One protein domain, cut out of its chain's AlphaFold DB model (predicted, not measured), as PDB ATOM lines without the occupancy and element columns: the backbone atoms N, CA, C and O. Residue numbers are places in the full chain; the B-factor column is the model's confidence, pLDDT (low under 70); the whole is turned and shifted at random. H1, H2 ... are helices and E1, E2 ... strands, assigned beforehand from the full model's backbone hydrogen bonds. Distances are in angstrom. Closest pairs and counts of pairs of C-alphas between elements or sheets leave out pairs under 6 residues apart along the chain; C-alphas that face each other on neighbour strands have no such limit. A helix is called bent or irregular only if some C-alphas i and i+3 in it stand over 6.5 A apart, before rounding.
ATOM      1  N   THR A  55     271.041 303.991 245.304       76.31
ATOM      2  CA  THR A  55     270.787 303.526 243.942       76.31
ATOM      3  C   THR A  55     271.100 302.034 243.890       76.31
ATOM      4  O   THR A  55     272.262 301.642 243.857       76.31
ATOM      5  N   GLN A  56     270.056 301.206 243.907       85.81
ATOM      6  CA  GLN A  56     270.156 299.749 243.882       85.81
ATOM      7  C   GLN A  56     270.340 299.245 242.451       85.81
ATOM      8  O   GLN A  56     270.020 299.946 241.486       85.81
ATOM      9  N   ARG A  57     270.844 298.016 242.296       89.94
ATOM     10  CA  ARG A  57     271.063 297.389 240.984       89.94
ATOM     11  C   ARG A  57     270.031 296.301 240.724       89.94
ATOM     12  O   ARG A  57     269.607 295.607 241.638       89.94
ATOM     13  N   ALA A  58     269.632 296.129 239.473       91.00
ATOM     14  CA  ALA A  58     268.706 295.085 239.060       91.00
ATOM     15  C   ALA A  58     269.109 294.486 237.714       91.00
ATOM     16  O   ALA A  58     269.603 295.199 236.844       91.00
ATOM     17  N   LEU A  59     268.865 293.193 237.524       92.00
ATOM     18  CA  LEU A  59     269.128 292.492 236.270       92.00
ATOM     19  C   LEU A  59     267.812 292.219 235.546       92.00
ATOM     20  O   LEU A  59     266.905 291.635 236.135       92.00
ATOM     21  N   CYS A  60     267.683 292.624 234.284       92.44
ATOM     22  CA  CYS A  60     266.493 292.298 233.500       92.44
ATOM     23  C   CYS A  60     266.410 290.785 233.258       92.44
ATOM     24  O   CYS A  60     267.326 290.208 232.678       92.44
ATOM     25  N   CYS A  61     265.299 290.151 233.638       91.94
ATOM     26  CA  CYS A  61     265.108 288.708 233.462       91.94
ATOM     27  C   CYS A  61     264.895 288.299 231.994       91.94
ATOM     28  O   CYS A  61     264.945 287.115 231.689       91.94
ATOM     29  N   GLU A  62     264.641 289.257 231.094       93.81
ATOM     30  CA  GLU A  62     264.438 288.985 229.665       93.81
ATOM     31  C   GLU A  62     265.727 289.130 228.847       93.81
ATOM     32  O   GLU A  62     266.003 288.299 227.992       93.81
ATOM     33  N   CYS A  63     266.516 290.184 229.089       93.12
ATOM     34  CA  CYS A  63     267.703 290.497 228.278       93.12
ATOM     35  C   CYS A  63     269.029 290.459 229.049       93.12
ATOM     36  O   CYS A  63     270.076 290.721 228.465       93.12
ATOM     37  N   GLY A  64     269.009 290.212 230.361       90.88
ATOM     38  CA  GLY A  64     270.215 290.178 231.192       90.88
ATOM     39  C   GLY A  64     270.904 291.533 231.382       90.88
ATOM     40  O   GLY A  64     271.982 291.591 231.964       90.88
ATOM     41  N   HIS A  65     270.322 292.642 230.911       92.00
ATOM     42  CA  HIS A  65     270.954 293.950 231.056       92.00
ATOM     43  C   HIS A  65     270.867 294.451 232.501       92.00
ATOM     44  O   HIS A  65     269.807 294.397 233.136       92.00
ATOM     45  N   LEU A  66     271.985 294.973 233.006       90.62
ATOM     46  CA  LEU A  66     272.095 295.516 234.353       90.62
ATOM     47  C   LEU A  66     271.543 296.943 234.405       90.62
ATOM     48  O   LEU A  66     271.777 297.761 233.519       90.62
ATOM     49  N   ARG A  67     270.780 297.246 235.448       87.31
ATOM     50  CA  ARG A  67     270.048 298.502 235.610       87.31
ATOM     51  C   ARG A  67     270.266 299.045 237.004       87.31
ATOM     52  O   ARG A  67     270.495 298.289 237.941       87.31
ATOM     53  N   SER A  68     270.106 300.351 237.128       89.12
ATOM     54  CA  SER A  68     270.032 301.032 238.412       89.12
ATOM     55  C   SER A  68     268.594 301.465 238.673       89.12
ATOM     56  O   SER A  68     267.913 301.931 237.757       89.12
ATOM     57  N   TYR A  69     268.116 301.319 239.903       87.31
ATOM     58  CA  TYR A  69     266.768 301.721 240.295       87.31
ATOM     59  C   TYR A  69     266.754 302.297 241.715       87.31
ATOM     60  O   TYR A  69     267.615 301.996 242.534       87.31
ATOM     61  N   ARG A  70     265.759 303.144 242.002       84.88
ATOM     62  CA  ARG A  70     265.489 303.647 243.365       84.88
ATOM     63  C   ARG A  70     264.321 302.927 244.022       84.88
ATOM     64  O   ARG A  70     264.332 302.678 245.217       84.88
ATOM     65  N   GLN A  71     263.303 302.600 243.228       84.06
ATOM     66  CA  GLN A  71     262.124 301.879 243.684       84.06
ATOM     67  C   GLN A  71     261.605 300.988 242.555       84.06
ATOM     68  O   GLN A  71     261.398 301.461 241.437       84.06
ATOM     69  N   ALA A  72     261.413 299.706 242.853       87.19
ATOM     70  CA  ALA A  72     260.751 298.763 241.961       87.19
ATOM     71  C   ALA A  72     259.254 298.696 242.289       87.19
ATOM     72  O   ALA A  72     258.850 298.914 243.434       87.19
ATOM     73  N   ARG A  73     258.424 298.421 241.279       86.31
ATOM     74  CA  ARG A  73     256.985 298.171 241.465       86.31
ATOM     75  C   ARG A  73     256.740 296.677 241.633       86.31
ATOM     76  O   ARG A  73     257.568 295.882 241.192       86.31
ATOM     77  N   ASN A  74     255.601 296.321 242.230       84.75
ATOM     78  CA  ASN A  74     255.130 294.935 242.335       84.75
ATOM     79  C   ASN A  74     256.232 293.980 242.824       84.75
ATOM     80  O   ASN A  74     256.466 292.925 242.240       84.75
ATOM     81  N   THR A  75     256.969 294.408 243.853       82.00
ATOM     82  CA  THR A  75     258.092 293.643 244.388       82.00
ATOM     83  C   THR A  75     257.586 292.358 245.024       82.00
ATOM     84  O   THR A  75     256.743 292.409 245.917       82.00
ATOM     85  N   LEU A  76     258.115 291.227 244.572       74.50
ATOM     86  CA  LEU A  76     257.896 289.917 245.168       74.50
ATOM     87  C   LEU A  76     259.047 289.610 246.135       74.50
ATOM     88  O   LEU A  76     260.219 289.734 245.769       74.50
ATOM     89  N   GLY A  77     258.686 289.203 247.355       63.91
ATOM     90  CA  GLY A  77     259.580 289.092 248.511       63.91
ATOM     91  C   GLY A  77     259.507 290.362 249.361       63.91
ATOM     92  O   GLY A  77     259.798 291.452 248.867       63.91
ATOM     93  N   ASP A  78     259.093 290.234 250.625       52.41
ATOM     94  CA  ASP A  78     258.775 291.327 251.566       52.41
ATOM     95  C   ASP A  78     260.023 292.080 252.071       52.41
ATOM     96  O   ASP A  78     260.261 292.249 253.263       52.41
ATOM     97  N   GLY A  79     260.893 292.507 251.157       52.59
ATOM     98  CA  GLY A  79     262.188 293.098 251.488       52.59
ATOM     99  C   GLY A  79     263.263 292.080 251.879       52.59
ATOM    100  O   GLY A  79     264.437 292.445 251.889       52.59
ATOM    101  N   PHE A  80     262.873 290.822 252.074       54.03
ATOM    102  CA  PHE A  80     263.725 289.652 252.252       54.03
ATOM    103  C   PHE A  80     263.264 288.558 251.285       54.03
ATOM    104  O   PHE A  80     262.089 288.511 250.910       54.03
ATOM    105  N   SER A  81     264.177 287.693 250.845       60.03
ATOM    106  CA  SER A  81     263.790 286.546 250.025       60.03
ATOM    107  C   SER A  81     262.840 285.651 250.811       60.03
ATOM    108  O   SER A  81     263.096 285.372 251.984       60.03
ATOM    109  N   ASP A  82     261.763 285.190 250.175       67.62
ATOM    110  CA  ASP A  82     260.878 284.187 250.762       67.62
ATOM    111  C   ASP A  82     261.680 282.895 250.966       67.62
ATOM    112  O   ASP A  82     261.844 282.108 250.042       67.62
ATOM    113  N   THR A  83     262.212 282.676 252.172       65.62
ATOM    114  CA  THR A  83     262.960 281.457 252.537       65.62
ATOM    115  C   THR A  83     262.080 280.222 252.658       65.62
ATOM    116  O   THR A  83     262.578 279.153 252.989       65.62
ATOM    117  N   THR A  84     260.769 280.367 252.487       65.81
ATOM    118  CA  THR A  84     259.836 279.241 252.495       65.81
ATOM    119  C   THR A  84     259.761 278.657 251.093       65.81
ATOM    120  O   THR A  84     259.950 277.459 250.907       65.81
ATOM    121  N   ARG A  85     259.562 279.520 250.087       69.81
ATOM    122  CA  ARG A  85     259.442 279.117 248.674       69.81
ATOM    123  C   ARG A  85     260.725 279.275 247.865       69.81
ATOM    124  O   ARG A  85     260.785 278.850 246.719       69.81
ATOM    125  N   TRP A  86     261.742 279.907 248.442       73.56
ATOM    126  CA  TRP A  86     263.036 280.191 247.813       73.56
ATOM    127  C   TRP A  86     262.922 280.961 246.496       73.56
ATOM    128  O   TRP A  86     263.756 280.843 245.597       73.56
ATOM    129  N   HIS A  87     261.881 281.786 246.386       76.88
ATOM    130  CA  HIS A  87     261.669 282.635 245.227       76.88
ATOM    131  C   HIS A  87     262.684 283.781 245.202       76.88
ATOM    132  O   HIS A  87     262.956 284.431 246.216       76.88
ATOM    133  N   ARG A  88     263.208 284.060 244.005       79.88
ATOM    134  CA  ARG A  88     264.092 285.203 243.752       79.88
ATOM    135  C   ARG A  88     263.374 286.512 244.055       79.88
ATOM    136  O   ARG A  88     262.190 286.668 243.742       79.88
ATOM    137  N   MET A  89     264.115 287.476 244.596       83.62
ATOM    138  CA  MET A  89     263.592 288.824 244.798       83.62
ATOM    139  C   MET A  89     263.440 289.498 243.444       83.62
ATOM    140  O   MET A  89     264.426 289.799 242.770       83.62
ATOM    141  N   THR A  90     262.197 289.733 243.036       88.75
ATOM    142  CA  THR A  90     261.910 290.319 241.727       88.75
ATOM    143  C   THR A  90     261.024 291.542 241.838       88.75
ATOM    144  O   THR A  90     260.277 291.708 242.797       88.75
ATOM    145  N   GLY A  91     261.119 292.423 240.851       90.94
ATOM    146  CA  GLY A  91     260.237 293.574 240.720       90.94
ATOM    147  C   GLY A  91     260.113 294.017 239.272       90.94
ATOM    148  O   GLY A  91     260.845 293.559 238.393       90.94
ATOM    149  N   GLU A  92     259.172 294.914 239.018       94.31
ATOM    150  CA  GLU A  92     258.927 295.467 237.691       94.31
ATOM    151  C   GLU A  92     259.643 296.805 237.518       94.31
ATOM    152  O   GLU A  92     259.494 297.726 238.331       94.31
ATOM    153  N   LEU A  93     260.415 296.907 236.434       94.38
ATOM    154  CA  LEU A  93     261.177 298.097 236.062       94.38
ATOM    155  C   LEU A  93     261.118 298.314 234.544       94.38
ATOM    156  O   LEU A  93     260.973 297.371 233.766       94.38
ATOM    157  N   GLY A  94     261.259 299.569 234.112       93.75
ATOM    158  CA  GLY A  94     261.407 299.906 232.695       93.75
ATOM    159  C   GLY A  94     262.786 299.505 232.162       93.75
ATOM    160  O   GLY A  94     263.814 300.040 232.597       93.75
ATOM    161  N   CYS A  95     262.819 298.602 231.181       94.88
ATOM    162  CA  CYS A  95     264.045 298.202 230.504       94.88
ATOM    163  C   CYS A  95     264.188 298.951 229.172       94.88
ATOM    164  O   CYS A  95     263.404 298.736 228.254       94.88
ATOM    165  N   GLN A  96     265.207 299.808 229.045       92.81
ATOM    166  CA  GLN A  96     265.499 300.511 227.785       92.81
ATOM    167  C   GLN A  96     265.931 299.540 226.684       92.81
ATOM    168  O   GLN A  96     265.561 299.749 225.540       92.81
ATOM    169  N   SER A  97     266.652 298.464 227.028       93.31
ATOM    170  CA  SER A  97     267.061 297.453 226.045       93.31
ATOM    171  C   SER A  97     265.868 296.672 225.485       93.31
ATOM    172  O   SER A  97     265.880 296.318 224.315       93.31
ATOM    173  N   CYS A  98     264.834 296.419 226.298       93.62
ATOM    174  CA  CYS A  98     263.612 295.742 225.844       93.62
ATOM    175  C   CYS A  98     262.532 296.712 225.333       93.62
ATOM    176  O   CYS A  98     261.527 296.267 224.789       93.62
ATOM    177  N   GLY A  99     262.668 298.017 225.584       94.94
ATOM    178  CA  GLY A  99     261.659 299.031 225.256       94.94
ATOM    179  C   GLY A  99     260.349 298.947 226.056       94.94
ATOM    180  O   GLY A  99     259.387 299.626 225.710       94.94
ATOM    181  N   ARG A 100     260.276 298.129 227.116       95.38
ATOM    182  CA  ARG A 100     259.046 297.890 227.898       95.38
ATOM    183  C   ARG A 100     259.325 297.652 229.384       95.38
ATOM    184  O   ARG A 100     260.475 297.488 229.795       95.38
ATOM    185  N   VAL A 101     258.268 297.645 230.200       95.94
ATOM    186  CA  VAL A 101     258.345 297.210 231.604       95.94
ATOM    187  C   VAL A 101     258.499 295.694 231.632       95.94
ATOM    188  O   VAL A 101     257.714 294.986 231.009       95.94
ATOM    189  N   THR A 102     259.519 295.210 232.333       95.94
ATOM    190  CA  THR A 102     259.844 293.782 232.430       95.94
ATOM    191  C   THR A 102     260.144 293.402 233.875       95.94
ATOM    192  O   THR A 102     260.387 294.261 234.734       95.94
ATOM    193  N   ARG A 103     260.139 292.096 234.156       94.44
ATOM    194  CA  ARG A 103     260.564 291.561 235.453       94.44
ATOM    195  C   ARG A 103     262.084 291.638 235.577       94.44
ATOM    196  O   ARG A 103     262.805 291.338 234.626       94.44
ATOM    197  N   HIS A 104     262.556 292.053 236.743       92.31
ATOM    198  CA  HIS A 104     263.973 292.160 237.058       92.31
ATOM    199  C   HIS A 104     264.293 291.467 238.379       92.31
ATOM    200  O   HIS A 104     263.503 291.563 239.318       92.31
ATOM    201  N   ALA A 105     265.461 290.831 238.462       89.88
ATOM    202  CA  ALA A 105     266.048 290.367 239.715       89.88
ATOM    203  C   ALA A 105     266.657 291.562 240.462       89.88
ATOM    204  O   ALA A 105     267.410 292.339 239.870       89.88
ATOM    205  N   LEU A 106     266.308 291.739 241.736       89.38
ATOM    206  CA  LEU A 106     266.718 292.885 242.549       89.38
ATOM    207  C   LEU A 106     268.004 292.552 243.322       89.38
ATOM    208  O   LEU A 106     267.977 291.776 244.272       89.38
ATOM    209  N   LEU A 107     269.128 293.150 242.926       86.94
ATOM    210  CA  LEU A 107     270.467 292.829 243.426       86.94
ATOM    211  C   LEU A 107     270.807 293.719 244.627       86.94
ATOM    212  O   LEU A 107     271.198 294.878 244.469       86.94
ATOM    213  N   ARG A 108     270.591 293.194 245.837       77.75
ATOM    214  CA  ARG A 108     270.707 293.957 247.093       77.75
ATOM    215  C   ARG A 108     272.003 293.728 247.865       77.75
ATOM    216  O   ARG A 108     272.350 294.582 248.667       77.75
ATOM    217  N   THR A 109     272.696 292.614 247.641       68.31
ATOM    218  CA  THR A 109     273.842 292.206 248.477       68.31
ATOM    219  C   THR A 109     275.163 292.154 247.718       68.31
ATOM    220  O   THR A 109     276.218 291.937 248.301       68.31
ATOM    221  N   GLY A 110     275.152 292.419 246.409       64.94
ATOM    222  CA  GLY A 110     276.379 292.501 245.631       64.94
ATOM    223  C   GLY A 110     276.183 293.072 244.231       64.94
ATOM    224  O   GLY A 110     275.060 293.353 243.808       64.94
ATOM    225  N   PRO A 111     277.274 293.211 243.454       62.12
ATOM    226  CA  PRO A 111     277.221 293.802 242.119       62.12
ATOM    227  C   PRO A 111     276.376 292.986 241.130       62.12
ATOM    228  O   PRO A 111     275.895 293.545 240.145       62.12
ATOM    229  N   ARG A 112     276.216 291.680 241.388       64.31
ATOM    230  CA  ARG A 112     275.496 290.716 240.544       64.31
ATOM    231  C   ARG A 112     274.674 289.690 241.334       64.31
ATOM    232  O   ARG A 112     274.285 288.691 240.750       64.31
ATOM    233  N   ARG A 113     274.433 289.906 242.634       72.31
ATOM    234  CA  ARG A 113     273.741 288.928 243.492       72.31
ATOM    235  C   ARG A 113     272.556 289.543 244.216       72.31
ATOM    236  O   ARG A 113     272.633 290.675 244.701       72.31
ATOM    237  N   ASP A 114     271.468 288.785 244.265       75.88
ATOM    238  CA  ASP A 114     270.351 289.072 245.156       75.88
ATOM    239  C   ASP A 114     270.528 288.364 246.510       75.88
ATOM    240  O   ASP A 114     271.305 287.419 246.650       75.88
ATOM    241  N   THR A 115     269.796 288.835 247.523       77.75
ATOM    242  CA  THR A 115     269.828 288.261 248.878       77.75
ATOM    243  C   THR A 115     269.410 286.786 248.886       77.75
ATOM    244  O   THR A 115     269.916 286.006 249.689       77.75
ATOM    245  N   ALA A 116     268.516 286.381 247.975       79.25
ATOM    246  CA  ALA A 116     268.062 284.996 247.877       79.25
ATOM    247  C   ALA A 116     269.200 284.065 247.434       79.25
ATOM    248  O   ALA A 116     269.321 282.955 247.940       79.25
ATOM    249  N   GLU A 117     270.041 284.515 246.499       81.88
ATOM    250  CA  GLU A 117     271.213 283.792 246.010       81.88
ATOM    251  C   GLU A 117     272.239 283.590 247.108       81.88
ATOM    252  O   GLU A 117     272.749 282.486 247.274       81.88
ATOM    253  N   GLU A 118     272.508 284.632 247.883       84.44
ATOM    254  CA  GLU A 118     273.415 284.545 249.019       84.44
ATOM    255  C   GLU A 118     272.910 283.548 250.066       84.44
ATOM    256  O   GLU A 118     273.630 282.623 250.442       84.44
ATOM    257  N   TRP A 119     271.643 283.654 250.469       86.12
ATOM    258  CA  TRP A 119     271.056 282.732 251.444       86.12
ATOM    259  C   TRP A 119     270.983 281.297 250.927       86.12
ATOM    260  O   TRP A 119     271.230 280.358 251.685       86.12
ATOM    261  N   GLN A 120     270.684 281.111 249.639       86.81
ATOM    262  CA  GLN A 120     270.720 279.803 248.993       86.81
ATOM    263  C   GLN A 120     272.131 279.212 249.038       86.81
ATOM    264  O   GLN A 120     272.287 278.040 249.370       86.81
ATOM    265  N   ARG A 121     273.165 280.008 248.753       88.19
ATOM    266  CA  ARG A 121     274.558 279.554 248.803       88.19
ATOM    267  C   ARG A 121     274.984 279.149 250.212       88.19
ATOM    268  O   ARG A 121     275.558 278.075 250.370       88.19
ATOM    269  N   ILE A 122     274.627 279.932 251.231       89.31
ATOM    270  CA  ILE A 122     274.868 279.584 252.644       89.31
ATOM    271  C   ILE A 122     274.146 278.273 253.003       89.31
ATOM    272  O   ILE A 122     274.715 277.359 253.614       89.31
ATOM    273  N   ALA A 123     272.895 278.128 252.561       89.38
ATOM    274  CA  ALA A 123     272.116 276.907 252.757       89.38
ATOM    275  C   ALA A 123     272.679 275.676 252.015       89.38
ATOM    276  O   ALA A 123     272.389 274.534 252.399       89.38
ATOM    277  N   LEU A 124     273.479 275.922 250.977       90.69
ATOM    278  CA  LEU A 124     274.196 274.952 250.152       90.69
ATOM    279  C   LEU A 124     275.683 274.823 250.525       90.69
ATOM    280  O   LEU A 124     276.460 274.275 249.746       90.69
ATOM    281  N   GLY A 125     276.090 275.309 251.699       87.75
ATOM    282  CA  GLY A 125     277.410 275.033 252.269       87.75
ATOM    283  C   GLY A 125     278.419 276.179 252.234       87.75
ATOM    284  O   GLY A 125     279.521 275.978 252.731       87.75
ATOM    285  N   ASP A 126     278.067 277.364 251.724       88.06
ATOM    286  CA  ASP A 126     278.934 278.540 251.897       88.06
ATOM    287  C   ASP A 126     278.973 278.995 253.361       88.06
ATOM    288  O   ASP A 126     278.025 278.788 254.132       88.06
ATOM    289  N   GLU A 127     280.091 279.618 253.734       85.12
ATOM    290  CA  GLU A 127     280.239 280.270 255.029       85.12
ATOM    291  C   GLU A 127     279.357 281.530 255.088       85.12
ATOM    292  O   GLU A 127     279.308 282.295 254.118       85.12
ATOM    293  N   PRO A 128     278.620 281.746 256.192       84.38
ATOM    294  CA  PRO A 128     277.846 282.965 256.376       84.38
ATOM    295  C   PRO A 128     278.778 284.172 256.545       84.38
ATOM    296  O   PRO A 128     279.825 284.082 257.181       84.38
ATOM    297  N   THR A 129     278.381 285.308 255.976       72.50
ATOM    298  CA  THR A 129     279.115 286.583 256.026       72.50
ATOM    299  C   THR A 129     278.885 287.365 257.324       72.50
ATOM    300  O   THR A 129     279.774 288.096 257.750       72.50
ATOM    301  N   ASP A 130     277.736 287.155 257.971       75.44
ATOM    302  CA  ASP A 130     277.280 287.847 259.186       75.44
ATOM    303  C   ASP A 130     276.802 286.836 260.255       75.44
ATOM    304  O   ASP A 130     276.945 285.624 260.085       75.44
ATOM    305  N   ASP A 131     276.112 287.310 261.304       76.38
ATOM    306  CA  ASP A 131     275.405 286.517 262.337       76.38
ATOM    307  C   ASP A 131     274.214 285.689 261.792       76.38
ATOM    308  O   ASP A 131     273.257 285.353 262.495       76.38
ATOM    309  N   THR A 132     274.231 285.371 260.501       81.94
ATOM    310  CA  THR A 132     273.219 284.553 259.852       81.94
ATOM    311  C   THR A 132     273.285 283.128 260.395       81.94
ATOM    312  O   THR A 132     274.289 282.432 260.246       81.94
ATOM    313  N   ASP A 133     272.169 282.654 260.952       86.81
ATOM    314  CA  ASP A 133     272.008 281.261 261.372       86.81
ATOM    315  C   ASP A 133     271.976 280.325 260.148       86.81
ATOM    316  O   ASP A 133     270.926 280.030 259.555       86.81
ATOM    317  N   ALA A 134     273.168 279.877 259.749       87.44
ATOM    318  CA  ALA A 134     273.378 279.001 258.607       87.44
ATOM    319  C   ALA A 134     272.674 277.649 258.780       87.44
ATOM    320  O   ALA A 134     272.191 277.087 257.798       87.44
ATOM    321  N   GLU A 135     272.567 277.122 260.001       86.12
ATOM    322  CA  GLU A 135     271.898 275.843 260.254       86.12
ATOM    323  C   GLU A 135     270.385 275.964 260.045       86.12
ATOM    324  O   GLU A 135     269.772 275.144 259.351       86.12
ATOM    325  N   SER A 136     269.777 277.035 260.556       86.81
ATOM    326  CA  SER A 136     268.366 277.332 260.308       86.81
ATOM    327  C   SER A 136     268.073 277.584 258.828       86.81
ATOM    328  O   SER A 136     267.061 277.101 258.313       86.81
ATOM    329  N   LEU A 137     268.956 278.284 258.104       87.50
ATOM    330  CA  LEU A 137     268.833 278.429 256.648       87.50
ATOM    331  C   LEU A 137     268.931 277.084 255.925       87.50
ATOM    332  O   LEU A 137     268.076 276.779 255.096       87.50
ATOM    333  N   ARG A 138     269.921 276.253 256.268       87.88
ATOM    334  CA  ARG A 138     270.100 274.906 255.705       87.88
ATOM    335  C   ARG A 138     268.860 274.042 255.912       87.88
ATOM    336  O   ARG A 138     268.441 273.356 254.975       87.88
ATOM    337  N   ARG A 139     268.266 274.083 257.105       86.31
ATOM    338  CA  ARG A 139     267.040 273.349 257.431       86.31
ATOM    339  C   ARG A 139     265.851 273.852 256.612       86.31
ATOM    340  O   ARG A 139     265.216 273.050 255.934       86.31
ATOM    341  N   ARG A 140     265.599 275.168 256.598       85.31
ATOM    342  CA  ARG A 140     264.518 275.781 255.798       85.31
ATOM    343  C   ARG A 140     264.668 275.503 254.305       85.31
ATOM    344  O   ARG A 140     263.681 275.246 253.629       85.31
ATOM    345  N   TYR A 141     265.900 275.503 253.795       86.12
ATOM    346  CA  TYR A 141     266.181 275.221 252.388       86.12
ATOM    347  C   TYR A 141     265.712 273.828 252.002       86.12
ATOM    348  O   TYR A 141     265.068 273.645 250.972       86.12
ATOM    349  N   ARG A 142     265.984 272.849 252.862       82.94
ATOM    350  CA  ARG A 142     265.637 271.440 252.642       82.94
ATOM    351  C   ARG A 142     264.167 271.129 252.871       82.94
ATOM    352  O   ARG A 142     263.662 270.218 252.239       82.94
ATOM    353  N   GLN A 143     263.507 271.883 253.745       83.19
ATOM    354  CA  GLN A 143     262.063 271.793 253.965       83.19
ATOM    355  C   GLN A 143     261.242 272.490 252.871       83.19
ATOM    356  O   GLN A 143     260.030 272.313 252.829       83.19
ATOM    357  N   GLY A 144     261.877 273.308 252.024       77.06
ATOM    358  CA  GLY A 144     261.207 273.994 250.924       77.06
ATOM    359  C   GLY A 144     260.721 273.040 249.829       77.06
ATOM    360  O   GLY A 144     261.204 271.921 249.691       77.06
ATOM    361  N   GLU A 145     259.802 273.530 249.002       72.50
ATOM    362  CA  GLU A 145     259.094 272.763 247.961       72.50
ATOM    363  C   GLU A 145     259.915 272.516 246.677       72.50
ATOM    364  O   GLU A 145     259.379 272.050 245.675       72.50
ATOM    365  N   LEU A 146     261.210 272.854 246.659       77.50
ATOM    366  CA  LEU A 146     262.039 272.698 245.462       77.50
ATOM    367  C   LEU A 146     262.368 271.213 245.227       77.50
ATOM    368  O   LEU A 146     262.983 270.604 246.109       77.50
ATOM    369  N   PRO A 147     262.047 270.648 244.046       79.12
ATOM    370  CA  PRO A 147     262.463 269.298 243.690       79.12
ATOM    371  C   PRO A 147     263.983 269.162 243.767       79.12
ATOM    372  O   PRO A 147     264.724 270.044 243.322       79.12
TER     373      PRO A 147
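Overview. This is residues 55 to 147 of the 279 residues of an uncharacterized protein of Mycolicibacterium monacense DSM 44395 (UniProt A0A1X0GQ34). This is an elongated domain with a small folded sheet of five short strands at one end and a pair of helices at the other. The sheet bends back on itself, so that E2 and E1 face E4 and E3 with E5 as the hinge; H1 leads away from it and H2 is set across H1's far end, while the long loop of residues 77 to 89 reaches from the sheet toward the helices and back. The 93 printed residues hold five named strands and then two named helices, E1 E2 E3 E4 E5 H1 H2, and the antiparallel sheet has the order E2 E1 E5 E4 E3. The class is mixed, helices and strands, with 46 residues, under half, in named elements. By its radius of gyration of the C-alphas, 14.1 A, the whole is compact, and it spans 43 by 26 by 20 A.

Arrangement. Look first at E1, residues 56 to 60, which forms a hairpin with E2, residues 66 to 69; N 58 and O 67 are 2.8 A apart, within hydrogen-bond range. On E1's other side is E5, residues 100 to 107, antiparallel at 125 degrees, with N 59 and O 105 2.9 A apart. E5 bends by 57 degrees at residue 103. Its hairpin partner is E4, residues 90 to 95, with N 104 and O 91 2.8 A apart. E4 also forms a hairpin with E3, residues 73 to 76, where N 76 and O 90 are 2.8 A apart. E3, E4 and E5 make a meander, each strand the antiparallel neighbour of the one before. The sheet is strongly twisted, with E2 and E3 as edge strands. It is a folded sheet, bent into two leaves that face each other; the closest C-alphas of E1 and E4, those of Cys 60 and Cys 95, are 7.1 A apart. H1, residues 115 to 123, only grazes the sheet, with residues 115 to 117. H2, residues 134 to 143, touches H1, about perpendicular at 85 degrees; their closest C-alphas, of Ala 123 and Arg 138, are 4.1 A apart. H2 is not on the sheet. In H1 and H2 every O i to N i+4 pair is within hydrogen-bond range.

Along the chain. Find C-alpha 56 at (270.156, 299.749, 243.882); from there E1 runs 13.3 A to C-alpha 60. E2 covers 10.1 A and E3 9.1 A. E4 runs 13.9 A, and E5, the longest strand, 19.9 A from C-alpha 100 at (259.046, 297.890, 227.898). H1 is 12.2 A long, and H2 runs 14.2 A to C-alpha 143 at (262.063, 271.793, 253.965).

Size, cuts and confidence. The two C-alphas farthest apart, those of Gly 99 and Glu 135, are 43.2 A from each other. The printed part has no cut. The link from E3 to E4, with 13 residues, is long. Mean pLDDT of the printed part is 82.9; look for values under 70 at residues 77 to 85 and 109 to 112.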